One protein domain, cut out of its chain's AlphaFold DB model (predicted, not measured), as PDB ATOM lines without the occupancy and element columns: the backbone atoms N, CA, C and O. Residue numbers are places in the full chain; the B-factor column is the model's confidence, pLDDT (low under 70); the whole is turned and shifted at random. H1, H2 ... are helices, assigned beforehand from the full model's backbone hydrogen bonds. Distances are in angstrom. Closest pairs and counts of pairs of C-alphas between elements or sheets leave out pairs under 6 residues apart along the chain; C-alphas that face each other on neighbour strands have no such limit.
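This is residues 314 to 358 and 375 to 412 of the 648 residues of the protein "Goodbye domain-containing protein" of Peniophora sp. CBMAI 1063 (UniProt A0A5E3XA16). H1 and H2 form a hairpin that opens as a V, and the longest helix, H3, packs on both in an up-and-down bundle, each helix running against the one before. Residues 403 to 412 stick out from a body 39 A long. The all-helix printed part has 83 residues, with no named strand; it is loose, with a radius of gyration of the C-alphas of 15.4 A, spanning 58 by 25 by 19 A.

H1, residues 314 to 334, and H2, residues 338 to 358, only just touch, with 3 pairs of C-alphas within 8 A; the closest C-alphas, of Ala 333 and Gln 341, are 6.3 A apart. H3, residues 375 to 406, touches H1 with residues 381 to 395 alone, at a shallow tilt of 25 degrees, the same way; the closest C-alphas, of Val 322 and Glu 385, are 6.2 A apart. Every O i to N i+4 pair in H1, H2 and H3 is within hydrogen-bond range.

H1 runs 30.5 A from C-alpha 314 at (121.836, 137.621, 151.294), H2 30.5 A, and H3 45.9 A to C-alpha 406 at (124.847, 108.417, 182.849).

Residues 359 to 374 are not printed; C-alphas 358 and 375 are 16.3 A apart. pLDDT is under 70 at residues 338, 375 to 376 and 403 to 412.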
ATOM      1  N   ALA A 314     121.470 137.602 149.873       70.06
ATOM      2  CA  ALA A 314     121.836 137.621 151.294       70.06
ATOM      3  C   ALA A 314     120.702 137.118 152.211       70.06
ATOM      4  O   ALA A 314     120.965 136.503 153.246       70.06
ATOM      5  N   ILE A 315     119.442 137.347 151.831       73.19
ATOM      6  CA  ILE A 315     118.264 136.836 152.543       73.19
ATOM      7  C   ILE A 315     118.093 135.330 152.305       73.19
ATOM      8  O   ILE A 315     117.987 134.575 153.271       73.19
ATOM      9  N   GLU A 316     118.125 134.870 151.052       77.62
ATOM     10  CA  GLU A 316     117.963 133.452 150.693       77.62
ATOM     11  C   GLU A 316     119.016 132.561 151.362       77.62
ATOM     12  O   GLU A 316     118.683 131.535 151.961       77.62
ATOM     13  N   SER A 317     120.285 132.980 151.342       78.94
ATOM     14  CA  SER A 317     121.374 132.248 152.002       78.94
ATOM     15  C   SER A 317     121.202 132.167 153.527       78.94
ATOM     16  O   SER A 317     121.477 131.119 154.120       78.94
ATOM     17  N   ARG A 318     120.681 133.220 154.174       77.69
ATOM     18  CA  ARG A 318     120.330 133.201 155.605       77.69
ATOM     19  C   ARG A 318     119.161 132.265 155.905       77.69
ATOM     20  O   ARG A 318     119.288 131.426 156.794       77.69
ATOM     21  N   VAL A 319     118.069 132.352 155.143       79.31
ATOM     22  CA  VAL A 319     116.892 131.473 155.279       79.31
ATOM     23  C   VAL A 319     117.291 130.002 155.122       79.31
ATOM     24  O   VAL A 319     116.921 129.166 155.948       79.31
ATOM     25  N   HIS A 320     118.107 129.684 154.114       81.31
ATOM     26  CA  HIS A 320     118.611 128.330 153.882       81.31
ATOM     27  C   HIS A 320     119.467 127.814 155.053       81.31
ATOM     28  O   HIS A 320     119.295 126.674 155.490       81.31
ATOM     29  N   ASN A 321     120.353 128.645 155.610       77.56
ATOM     30  CA  ASN A 321     121.179 128.265 156.761       77.56
ATOM     31  C   ASN A 321     120.343 128.019 158.028       77.56
ATOM     32  O   ASN A 321     120.541 127.004 158.695       77.56
ATOM     33  N   VAL A 322     119.376 128.895 158.320       78.19
ATOM     34  CA  VAL A 322     118.407 128.741 159.422       78.19
ATOM     35  C   VAL A 322     117.618 127.434 159.263       78.19
ATOM     36  O   VAL A 322     117.570 126.628 160.191       78.19
ATOM     37  N   SER A 323     117.080 127.162 158.069       80.94
ATOM     38  CA  SER A 323     116.342 125.924 157.778       80.94
ATOM     39  C   SER A 323     117.206 124.665 157.950       80.94
ATOM     40  O   SER A 323     116.793 123.715 158.619       80.94
ATOM     41  N   ARG A 324     118.441 124.676 157.428       85.62
ATOM     42  CA  ARG A 324     119.394 123.562 157.558       85.62
ATOM     43  C   ARG A 324     119.751 123.274 159.017       85.62
ATOM     44  O   ARG A 324     119.732 122.113 159.421       85.62
ATOM     45  N   MET A 325     120.067 124.304 159.804       77.19
ATOM     46  CA  MET A 325     120.394 124.134 161.224       77.19
ATOM     47  C   MET A 325     119.182 123.647 162.029       77.19
ATOM     48  O   MET A 325     119.330 122.756 162.862       77.19
ATOM     49  N   GLY A 326     117.981 124.163 161.743       78.88
ATOM     50  CA  GLY A 326     116.737 123.684 162.349       78.88
ATOM     51  C   GLY A 326     116.490 122.198 162.069       78.88
ATOM     52  O   GLY A 326     116.237 121.435 162.998       78.88
ATOM     53  N   GLY A 327     116.652 121.760 160.816       80.56
ATOM     54  CA  GLY A 327     116.536 120.347 160.435       80.56
ATOM     55  C   GLY A 327     117.558 119.439 161.130       80.56
ATOM     56  O   GLY A 327     117.210 118.346 161.575       80.56
ATOM     57  N   GLN A 328     118.802 119.903 161.294       81.62
ATOM     58  CA  GLN A 328     119.825 119.181 162.064       81.62
ATOM     59  C   GLN A 328     119.460 119.078 163.553       81.62
ATOM     60  O   GLN A 328     119.599 118.004 164.134       81.62
ATOM     61  N   LEU A 329     118.956 120.157 164.159       80.31
ATOM     62  CA  LEU A 329     118.537 120.184 165.563       80.31
ATOM     63  C   LEU A 329     117.349 119.238 165.822       80.31
ATOM     64  O   LEU A 329     117.384 118.459 166.773       80.31
ATOM     65  N   LEU A 330     116.350 119.246 164.932       83.50
ATOM     66  CA  LEU A 330     115.223 118.304 164.913       83.50
ATOM     67  C   LEU A 330     115.690 116.846 164.797       83.50
ATOM     68  O   LEU A 330     115.239 115.993 165.562       83.50
ATOM     69  N   HIS A 331     116.614 116.557 163.877       82.38
ATOM     70  CA  HIS A 331     117.149 115.208 163.698       82.38
ATOM     71  C   HIS A 331     117.919 114.726 164.938       82.38
ATOM     72  O   HIS A 331     117.678 113.618 165.413       82.38
ATOM     73  N   VAL A 332     118.780 115.571 165.517       80.44
ATOM     74  CA  VAL A 332     119.495 115.251 166.762       80.44
ATOM     75  C   VAL A 332     118.507 115.000 167.904       80.44
ATOM     76  O   VAL A 332     118.622 113.972 168.566       80.44
ATOM     77  N   ALA A 333     117.495 115.857 168.087       80.06
ATOM     78  CA  ALA A 333     116.450 115.663 169.095       80.06
ATOM     79  C   ALA A 333     115.672 114.343 168.902       80.06
ATOM     80  O   ALA A 333     115.347 113.678 169.882       80.06
ATOM     81  N   SER A 334     115.429 113.907 167.661       79.00
ATOM     82  CA  SER A 334     114.723 112.646 167.381       79.00
ATOM     83  C   SER A 334     115.498 111.370 167.753       79.00
ATOM     84  O   SER A 334     114.885 110.315 167.899       79.00
ATOM     85  N   ASN A 335     116.818 111.454 167.963       76.12
ATOM     86  CA  ASN A 335     117.658 110.304 168.326       76.12
ATOM     87  C   ASN A 335     117.647 109.975 169.835       76.12
ATOM     88  O   ASN A 335     118.212 108.962 170.246       76.12
ATOM     89  N   PHE A 336     117.025 110.809 170.675       78.69
ATOM     90  CA  PHE A 336     116.877 110.547 172.111       78.69
ATOM     91  C   PHE A 336     115.672 109.639 172.398       78.69
ATOM     92  O   PHE A 336     114.758 109.533 171.581       78.69
ATOM     93  N   SER A 337     115.620 109.011 173.580       74.06
ATOM     94  CA  SER A 337     114.411 108.298 174.027       74.06
ATOM     95  C   SER A 337     113.229 109.260 174.201       74.06
ATOM     96  O   SER A 337     113.430 110.436 174.497       74.06
ATOM     97  N   SER A 338     111.994 108.766 174.074       68.38
ATOM     98  CA  SER A 338     110.763 109.579 174.145       68.38
ATOM     99  C   SER A 338     110.647 110.450 175.407       68.38
ATOM    100  O   SER A 338     110.188 111.585 175.331       68.38
ATOM    101  N   GLU A 339     111.126 109.956 176.551       70.69
ATOM    102  CA  GLU A 339     111.224 110.707 177.813       70.69
ATOM    103  C   GLU A 339     112.180 111.912 177.706       70.69
ATOM    104  O   GLU A 339     111.833 113.029 178.083       70.69
ATOM    105  N   ASN A 340     113.363 111.714 177.120       79.38
ATOM    106  CA  ASN A 340     114.337 112.785 176.905       79.38
ATOM    107  C   ASN A 340     113.891 113.755 175.798       79.38
ATOM    108  O   ASN A 340     114.156 114.952 175.896       79.38
ATOM    109  N   GLN A 341     113.175 113.270 174.776       86.25
ATOM    110  CA  GLN A 341     112.567 114.119 173.749       86.25
ATOM    111  C   GLN A 341     111.594 115.129 174.366       86.25
ATOM    112  O   GLN A 341     111.687 116.310 174.054       86.25
ATOM    113  N   ASP A 342     110.701 114.704 175.268       77.12
ATOM    114  CA  ASP A 342     109.768 115.608 175.964       77.12
ATOM    115  C   ASP A 342     110.511 116.699 176.758       77.12
ATOM    116  O   ASP A 342     110.175 117.880 176.654       77.12
ATOM    117  N   ILE A 343     111.591 116.349 177.466       80.00
ATOM    118  CA  ILE A 343     112.435 117.335 178.167       80.00
ATOM    119  C   ILE A 343     113.064 118.333 177.177       80.00
ATOM    120  O   ILE A 343     113.026 119.543 177.419       80.00
ATOM    121  N   ILE A 344     113.593 117.853 176.046       87.81
ATOM    122  CA  ILE A 344     114.193 118.708 175.012       87.81
ATOM    123  C   ILE A 344     113.145 119.657 174.404       87.81
ATOM    124  O   ILE A 344     113.391 120.860 174.302       87.81
ATOM    125  N   TRP A 345     111.954 119.150 174.063       89.25
ATOM    126  CA  TRP A 345     110.866 119.951 173.493       89.25
ATOM    127  C   TRP A 345     110.341 121.011 174.464       89.25
ATOM    128  O   TRP A 345     110.099 122.144 174.046       89.25
ATOM    129  N   ARG A 346     110.236 120.700 175.763       83.56
ATOM    130  CA  ARG A 346     109.901 121.694 176.800       83.56
ATOM    131  C   ARG A 346     110.971 122.780 176.923       83.56
ATOM    132  O   ARG A 346     110.627 123.952 177.058       83.56
ATOM    133  N   GLY A 347     112.253 122.414 176.827       86.19
ATOM    134  CA  GLY A 347     113.363 123.371 176.800       86.19
ATOM    135  C   GLY A 347     113.289 124.329 175.608       86.19
ATOM    136  O   GLY A 347     113.408 125.541 175.779       86.19
ATOM    137  N   PHE A 348     113.006 123.814 174.408       88.38
ATOM    138  CA  PHE A 348     112.785 124.655 173.228       88.38
ATOM    139  C   PHE A 348     111.537 125.533 173.339       88.38
ATOM    140  O   PHE A 348     111.595 126.696 172.948       88.38
ATOM    141  N   ALA A 349     110.434 125.025 173.898       83.06
ATOM    142  CA  ALA A 349     109.236 125.828 174.133       83.06
ATOM    143  C   ALA A 349     109.528 127.014 175.071       83.06
ATOM    144  O   ALA A 349     109.129 128.133 174.768       83.06
ATOM    145  N   ALA A 350     110.301 126.802 176.143       82.25
ATOM    146  CA  ALA A 350     110.723 127.875 177.044       82.25
ATOM    147  C   ALA A 350     111.642 128.908 176.359       82.25
ATOM    148  O   ALA A 350     111.461 130.110 176.551       82.25
ATOM    149  N   LEU A 351     112.593 128.462 175.527       85.88
ATOM    150  CA  LEU A 351     113.449 129.359 174.737       85.88
ATOM    151  C   LEU A 351     112.644 130.192 173.725       85.88
ATOM    152  O   LEU A 351     112.930 131.374 173.550       85.88
ATOM    153  N   LEU A 352     111.634 129.594 173.085       83.06
ATOM    154  CA  LEU A 352     110.729 130.289 172.165       83.06
ATOM    155  C   LEU A 352     109.873 131.333 172.889       83.06
ATOM    156  O   LEU A 352     109.803 132.463 172.415       83.06
ATOM    157  N   SER A 353     109.287 130.998 174.045       80.25
ATOM    158  CA  SER A 353     108.540 131.961 174.867       80.25
ATOM    159  C   SER A 353     109.400 133.171 175.238       80.25
ATOM    160  O   SER A 353     108.998 134.303 174.997       80.25
ATOM    161  N   PHE A 354     110.630 132.935 175.713       79.81
ATOM    162  CA  PHE A 354     111.563 134.005 176.079       79.81
ATOM    163  C   PHE A 354     111.909 134.942 174.908       79.81
ATOM    164  O   PHE A 354     112.113 136.137 175.113       79.81
ATOM    165  N   ALA A 355     111.975 134.424 173.677       80.56
ATOM    166  CA  ALA A 355     112.200 135.258 172.501       80.56
ATOM    167  C   ALA A 355     110.972 136.105 172.134       80.56
ATOM    168  O   ALA A 355     111.142 137.283 171.825       80.56
ATOM    169  N   VAL A 356     109.756 135.553 172.219       78.94
ATOM    170  CA  VAL A 356     108.511 136.309 171.975       78.94
ATOM    171  C   VAL A 356     108.357 137.442 172.995       78.94
ATOM    172  O   VAL A 356     108.173 138.590 172.600       78.94
ATOM    173  N   ASP A 357     108.560 137.154 174.284       76.44
ATOM    174  CA  ASP A 357     108.501 138.153 175.363       76.44
ATOM    175  C   ASP A 357     109.541 139.287 175.185       76.44
ATOM    176  O   ASP A 357     109.387 140.380 175.732       76.44
ATOM    177  N   SER A 358     110.609 139.051 174.408       71.12
ATOM    178  CA  SER A 358     111.647 140.051 174.130       71.12
ATOM    179  C   SER A 358     111.299 141.036 173.003       71.12
ATOM    180  O   SER A 358     111.864 142.131 172.973       71.12
ATOM    181  N   THR A 375     112.367 145.833 157.705       63.03
ATOM    182  CA  THR A 375     113.081 145.868 158.990       63.03
ATOM    183  C   THR A 375     112.600 144.779 159.950       63.03
ATOM    184  O   THR A 375     113.442 144.081 160.513       63.03
ATOM    185  N   THR A 376     111.288 144.532 160.069       66.50
ATOM    186  CA  THR A 376     110.746 143.430 160.889       66.50
ATOM    187  C   THR A 376     111.179 142.064 160.373       66.50
ATOM    188  O   THR A 376     111.537 141.206 161.171       66.50
ATOM    189  N   PHE A 377     111.218 141.854 159.053       71.56
ATOM    190  CA  PHE A 377     111.660 140.573 158.492       71.56
ATOM    191  C   PHE A 377     113.147 140.287 158.770       71.56
ATOM    192  O   PHE A 377     113.511 139.166 159.126       71.56
ATOM    193  N   SER A 378     114.009 141.307 158.680       72.38
ATOM    194  CA  SER A 378     115.430 141.182 159.043       72.38
ATOM    195  C   SER A 378     115.633 140.945 160.548       72.38
ATOM    196  O   SER A 378     116.497 140.154 160.935       72.38
ATOM    197  N   LEU A 379     114.812 141.580 161.396       75.25
ATOM    198  CA  LEU A 379     114.838 141.392 162.848       75.25
ATOM    199  C   LEU A 379     114.421 139.964 163.233       75.25
ATOM    200  O   LEU A 379     115.169 139.281 163.930       75.25
ATOM    201  N   ALA A 380     113.303 139.479 162.683       77.12
ATOM    202  CA  ALA A 380     112.805 138.120 162.895       77.12
ATOM    203  C   ALA A 380     113.812 137.052 162.431       77.12
ATOM    204  O   ALA A 380     114.034 136.061 163.125       77.12
ATOM    205  N   LEU A 381     114.494 137.264 161.297       78.69
ATOM    206  CA  LEU A 381     115.589 136.390 160.854       78.69
ATOM    207  C   LEU A 381     116.751 136.348 161.858       78.69
ATOM    208  O   LEU A 381     117.281 135.271 162.129       78.69
ATOM    209  N   GLY A 382     117.129 137.494 162.433       81.00
ATOM    210  CA  GLY A 382     118.155 137.570 163.477       81.00
ATOM    211  C   GLY A 382     117.741 136.873 164.776       81.00
ATOM    212  O   GLY A 382     118.539 136.134 165.356       81.00
ATOM    213  N   ALA A 383     116.486 137.046 165.199       82.06
ATOM    214  CA  ALA A 383     115.915 136.365 166.360       82.06
ATOM    215  C   ALA A 383     115.885 134.838 166.165       82.06
ATOM    216  O   ALA A 383     116.316 134.097 167.047       82.06
ATOM    217  N   MET A 384     115.483 134.361 164.982       81.62
ATOM    218  CA  MET A 384     115.501 132.936 164.626       81.62
ATOM    219  C   MET A 384     116.924 132.352 164.596       81.62
ATOM    220  O   MET A 384     117.144 131.245 165.088       81.62
ATOM    221  N   GLU A 385     117.913 133.088 164.078       83.81
ATOM    222  CA  GLU A 385     119.325 132.671 164.105       83.81
ATOM    223  C   GLU A 385     119.854 132.552 165.550       83.81
ATOM    224  O   GLU A 385     120.555 131.591 165.885       83.81
ATOM    225  N   ALA A 386     119.483 133.489 166.430       84.81
ATOM    226  CA  ALA A 386     119.823 133.444 167.852       84.81
ATOM    227  C   ALA A 386     119.125 132.282 168.582       84.81
ATOM    228  O   ALA A 386     119.786 131.537 169.307       84.81
ATOM    229  N   LEU A 387     117.826 132.075 168.346       85.94
ATOM    230  CA  LEU A 387     117.037 130.964 168.889       85.94
ATOM    231  C   LEU A 387     117.626 129.604 168.527       85.94
ATOM    232  O   LEU A 387     117.801 128.761 169.404       85.94
ATOM    233  N   ILE A 388     117.995 129.395 167.261       85.06
ATOM    234  CA  ILE A 388     118.629 128.147 166.823       85.06
ATOM    235  C   ILE A 388     119.979 127.948 167.515       85.06
ATOM    236  O   ILE A 388     120.263 126.845 167.978       85.06
ATOM    237  N   ARG A 389     120.807 128.994 167.653       83.75
ATOM    238  CA  ARG A 389     122.073 128.897 168.404       83.75
ATOM    239  C   ARG A 389     121.844 128.540 169.873       83.75
ATOM    240  O   ARG A 389     122.540 127.665 170.383       83.75
ATOM    241  N   MET A 390     120.866 129.162 170.532       87.31
ATOM    242  CA  MET A 390     120.487 128.828 171.909       87.31
ATOM    243  C   MET A 390     119.956 127.395 172.018       87.31
ATOM    244  O   MET A 390     120.349 126.680 172.934       87.31
ATOM    245  N   GLY A 391     119.153 126.935 171.056       87.00
ATOM    246  CA  GLY A 391     118.661 125.559 170.981       87.00
ATOM    247  C   GLY A 391     119.781 124.531 170.795       87.00
ATOM    248  O   GLY A 391     119.836 123.545 171.526       87.00
ATOM    249  N   CYS A 392     120.731 124.783 169.890       83.94
ATOM    250  CA  CYS A 392     121.924 123.948 169.727       83.94
ATOM    251  C   CYS A 392     122.766 123.903 171.011       83.94
ATOM    252  O   CYS A 392     123.178 122.824 171.430       83.94
ATOM    253  N   MET A 393     122.990 125.048 171.666       85.81
ATOM    254  CA  MET A 393     123.707 125.101 172.945       85.81
ATOM    255  C   MET A 393     122.958 124.367 174.058       85.81
ATOM    256  O   MET A 393     123.585 123.644 174.824       85.81
ATOM    257  N   PHE A 394     121.632 124.494 174.129       89.06
ATOM    258  CA  PHE A 394     120.801 123.763 175.080       89.06
ATOM    259  C   PHE A 394     120.870 122.250 174.846       89.06
ATOM    260  O   PHE A 394     121.080 121.516 175.803       89.06
ATOM    261  N   VAL A 395     120.792 121.770 173.598       82.56
ATOM    262  CA  VAL A 395     120.955 120.338 173.292       82.56
ATOM    263  C   VAL A 395     122.371 119.851 173.588       82.56
ATOM    264  O   VAL A 395     122.517 118.764 174.131       82.56
ATOM    265  N   LEU A 396     123.417 120.635 173.311       79.75
ATOM    266  CA  LEU A 396     124.786 120.270 173.698       79.75
ATOM    267  C   LEU A 396     124.942 120.196 175.220       79.75
ATOM    268  O   LEU A 396     125.496 119.224 175.724       79.75
ATOM    269  N   LEU A 397     124.410 121.169 175.962       81.25
ATOM    270  CA  LEU A 397     124.389 121.141 177.425       81.25
ATOM    271  C   LEU A 397     123.540 119.984 177.958       81.25
ATOM    272  O   LEU A 397     123.933 119.374 178.943       81.25
ATOM    273  N   PHE A 398     122.435 119.632 177.299       81.31
ATOM    274  CA  PHE A 398     121.603 118.480 177.638       81.31
ATOM    275  C   PHE A 398     122.317 117.155 177.347       81.31
ATOM    276  O   PHE A 398     122.247 116.253 178.171       81.31
ATOM    277  N   ILE A 399     123.071 117.041 176.249       74.44
ATOM    278  CA  ILE A 399     123.939 115.889 175.960       74.44
ATOM    279  C   ILE A 399     125.031 115.778 177.020       74.44
ATOM    280  O   ILE A 399     125.210 114.706 177.584       74.44
ATOM    281  N   ILE A 400     125.734 116.871 177.327       73.00
ATOM    282  CA  ILE A 400     126.793 116.898 178.345       73.00
ATOM    283  C   ILE A 400     126.215 116.553 179.718       73.00
ATOM    284  O   ILE A 400     126.810 115.761 180.441       73.00
ATOM    285  N   TRP A 401     125.047 117.092 180.069       77.31
ATOM    286  CA  TRP A 401     124.316 116.799 181.301       77.31
ATOM    287  C   TRP A 401     123.876 115.337 181.351       77.31
ATOM    288  O   TRP A 401     124.207 114.646 182.304       77.31
ATOM    289  N   GLN A 402     123.219 114.826 180.310       70.62
ATOM    290  CA  GLN A 402     122.761 113.442 180.236       70.62
ATOM    291  C   GLN A 402     123.943 112.470 180.273       70.62
ATOM    292  O   GLN A 402     123.902 111.499 181.020       70.62
ATOM    293  N   GLN A 403     125.027 112.749 179.545       58.25
ATOM    294  CA  GLN A 403     126.266 111.979 179.633       58.25
ATOM    295  C   GLN A 403     126.880 112.093 181.029       58.25
ATOM    296  O   GLN A 403     127.284 111.079 181.567       58.25
ATOM    297  N   SER A 404     126.842 113.255 181.682       55.41
ATOM    298  CA  SER A 404     127.304 113.460 183.068       55.41
ATOM    299  C   SER A 404     126.350 112.907 184.141       55.41
ATOM    300  O   SER A 404     126.703 112.892 185.316       55.41
ATOM    301  N   PHE A 405     125.143 112.464 183.771       47.69
ATOM    302  CA  PHE A 405     124.179 111.771 184.635       47.69
ATOM    303  C   PHE A 405     124.153 110.255 184.377       47.69
ATOM    304  O   PHE A 405     123.886 109.484 185.295       47.69
ATOM    305  N   ILE A 406     124.500 109.812 183.166       45.44
ATOM    306  CA  ILE A 406     124.847 108.417 182.849       45.44
ATOM    307  C   ILE A 406     126.239 108.081 183.415       45.44
ATOM    308  O   ILE A 406     126.443 106.984 183.922       45.44
ATOM    309  N   LEU A 407     127.152 109.054 183.404       40.34
ATOM    310  CA  LEU A 407     128.460 109.062 184.064       40.34
ATOM    311  C   LEU A 407     128.411 109.833 185.396       40.34
ATOM    312  O   LEU A 407     129.444 110.304 185.876       40.34
ATOM    313  N   ARG A 408     127.224 109.994 186.015       41.09
ATOM    314  CA  ARG A 408     127.190 110.507 187.394       41.09
ATOM    315  C   ARG A 408     127.950 109.492 188.230       41.09
ATOM    316  O   ARG A 408     127.649 108.303 188.101       41.09
ATOM    317  N   PRO A 409     128.905 109.910 189.072       37.81
ATOM    318  CA  PRO A 409     129.854 108.961 189.608       37.81
ATOM    319  C   PRO A 409     129.135 107.906 190.439       37.81
ATOM    320  O   PRO A 409     128.612 108.214 191.513       37.81
ATOM    321  N   THR A 410     129.162 106.648 189.998       40.97
ATOM    322  CA  THR A 410     128.848 105.518 190.869       40.97
ATOM    323  C   THR A 410     129.999 105.332 191.850       40.97
ATOM    324  O   THR A 410     130.651 104.295 191.867       40.97
ATOM    325  N   SER A 411     130.199 106.306 192.749       42.09
ATOM    326  CA  SER A 411     130.665 105.970 194.097       42.09
ATOM    327  C   SER A 411     129.480 105.297 194.743       42.09
ATOM    328  O   SER A 411     128.766 105.891 195.544       42.09
ATOM    329  N   ARG A 412     129.286 104.035 194.365       50.94
ATOM    330  CA  ARG A 412     128.745 103.073 195.295       50.94
ATOM    331  C   ARG A 412     129.712 103.131 196.464       50.94
ATOM    332  O   ARG A 412     130.815 102.599 196.380       50.94
TER     333      ARG A 412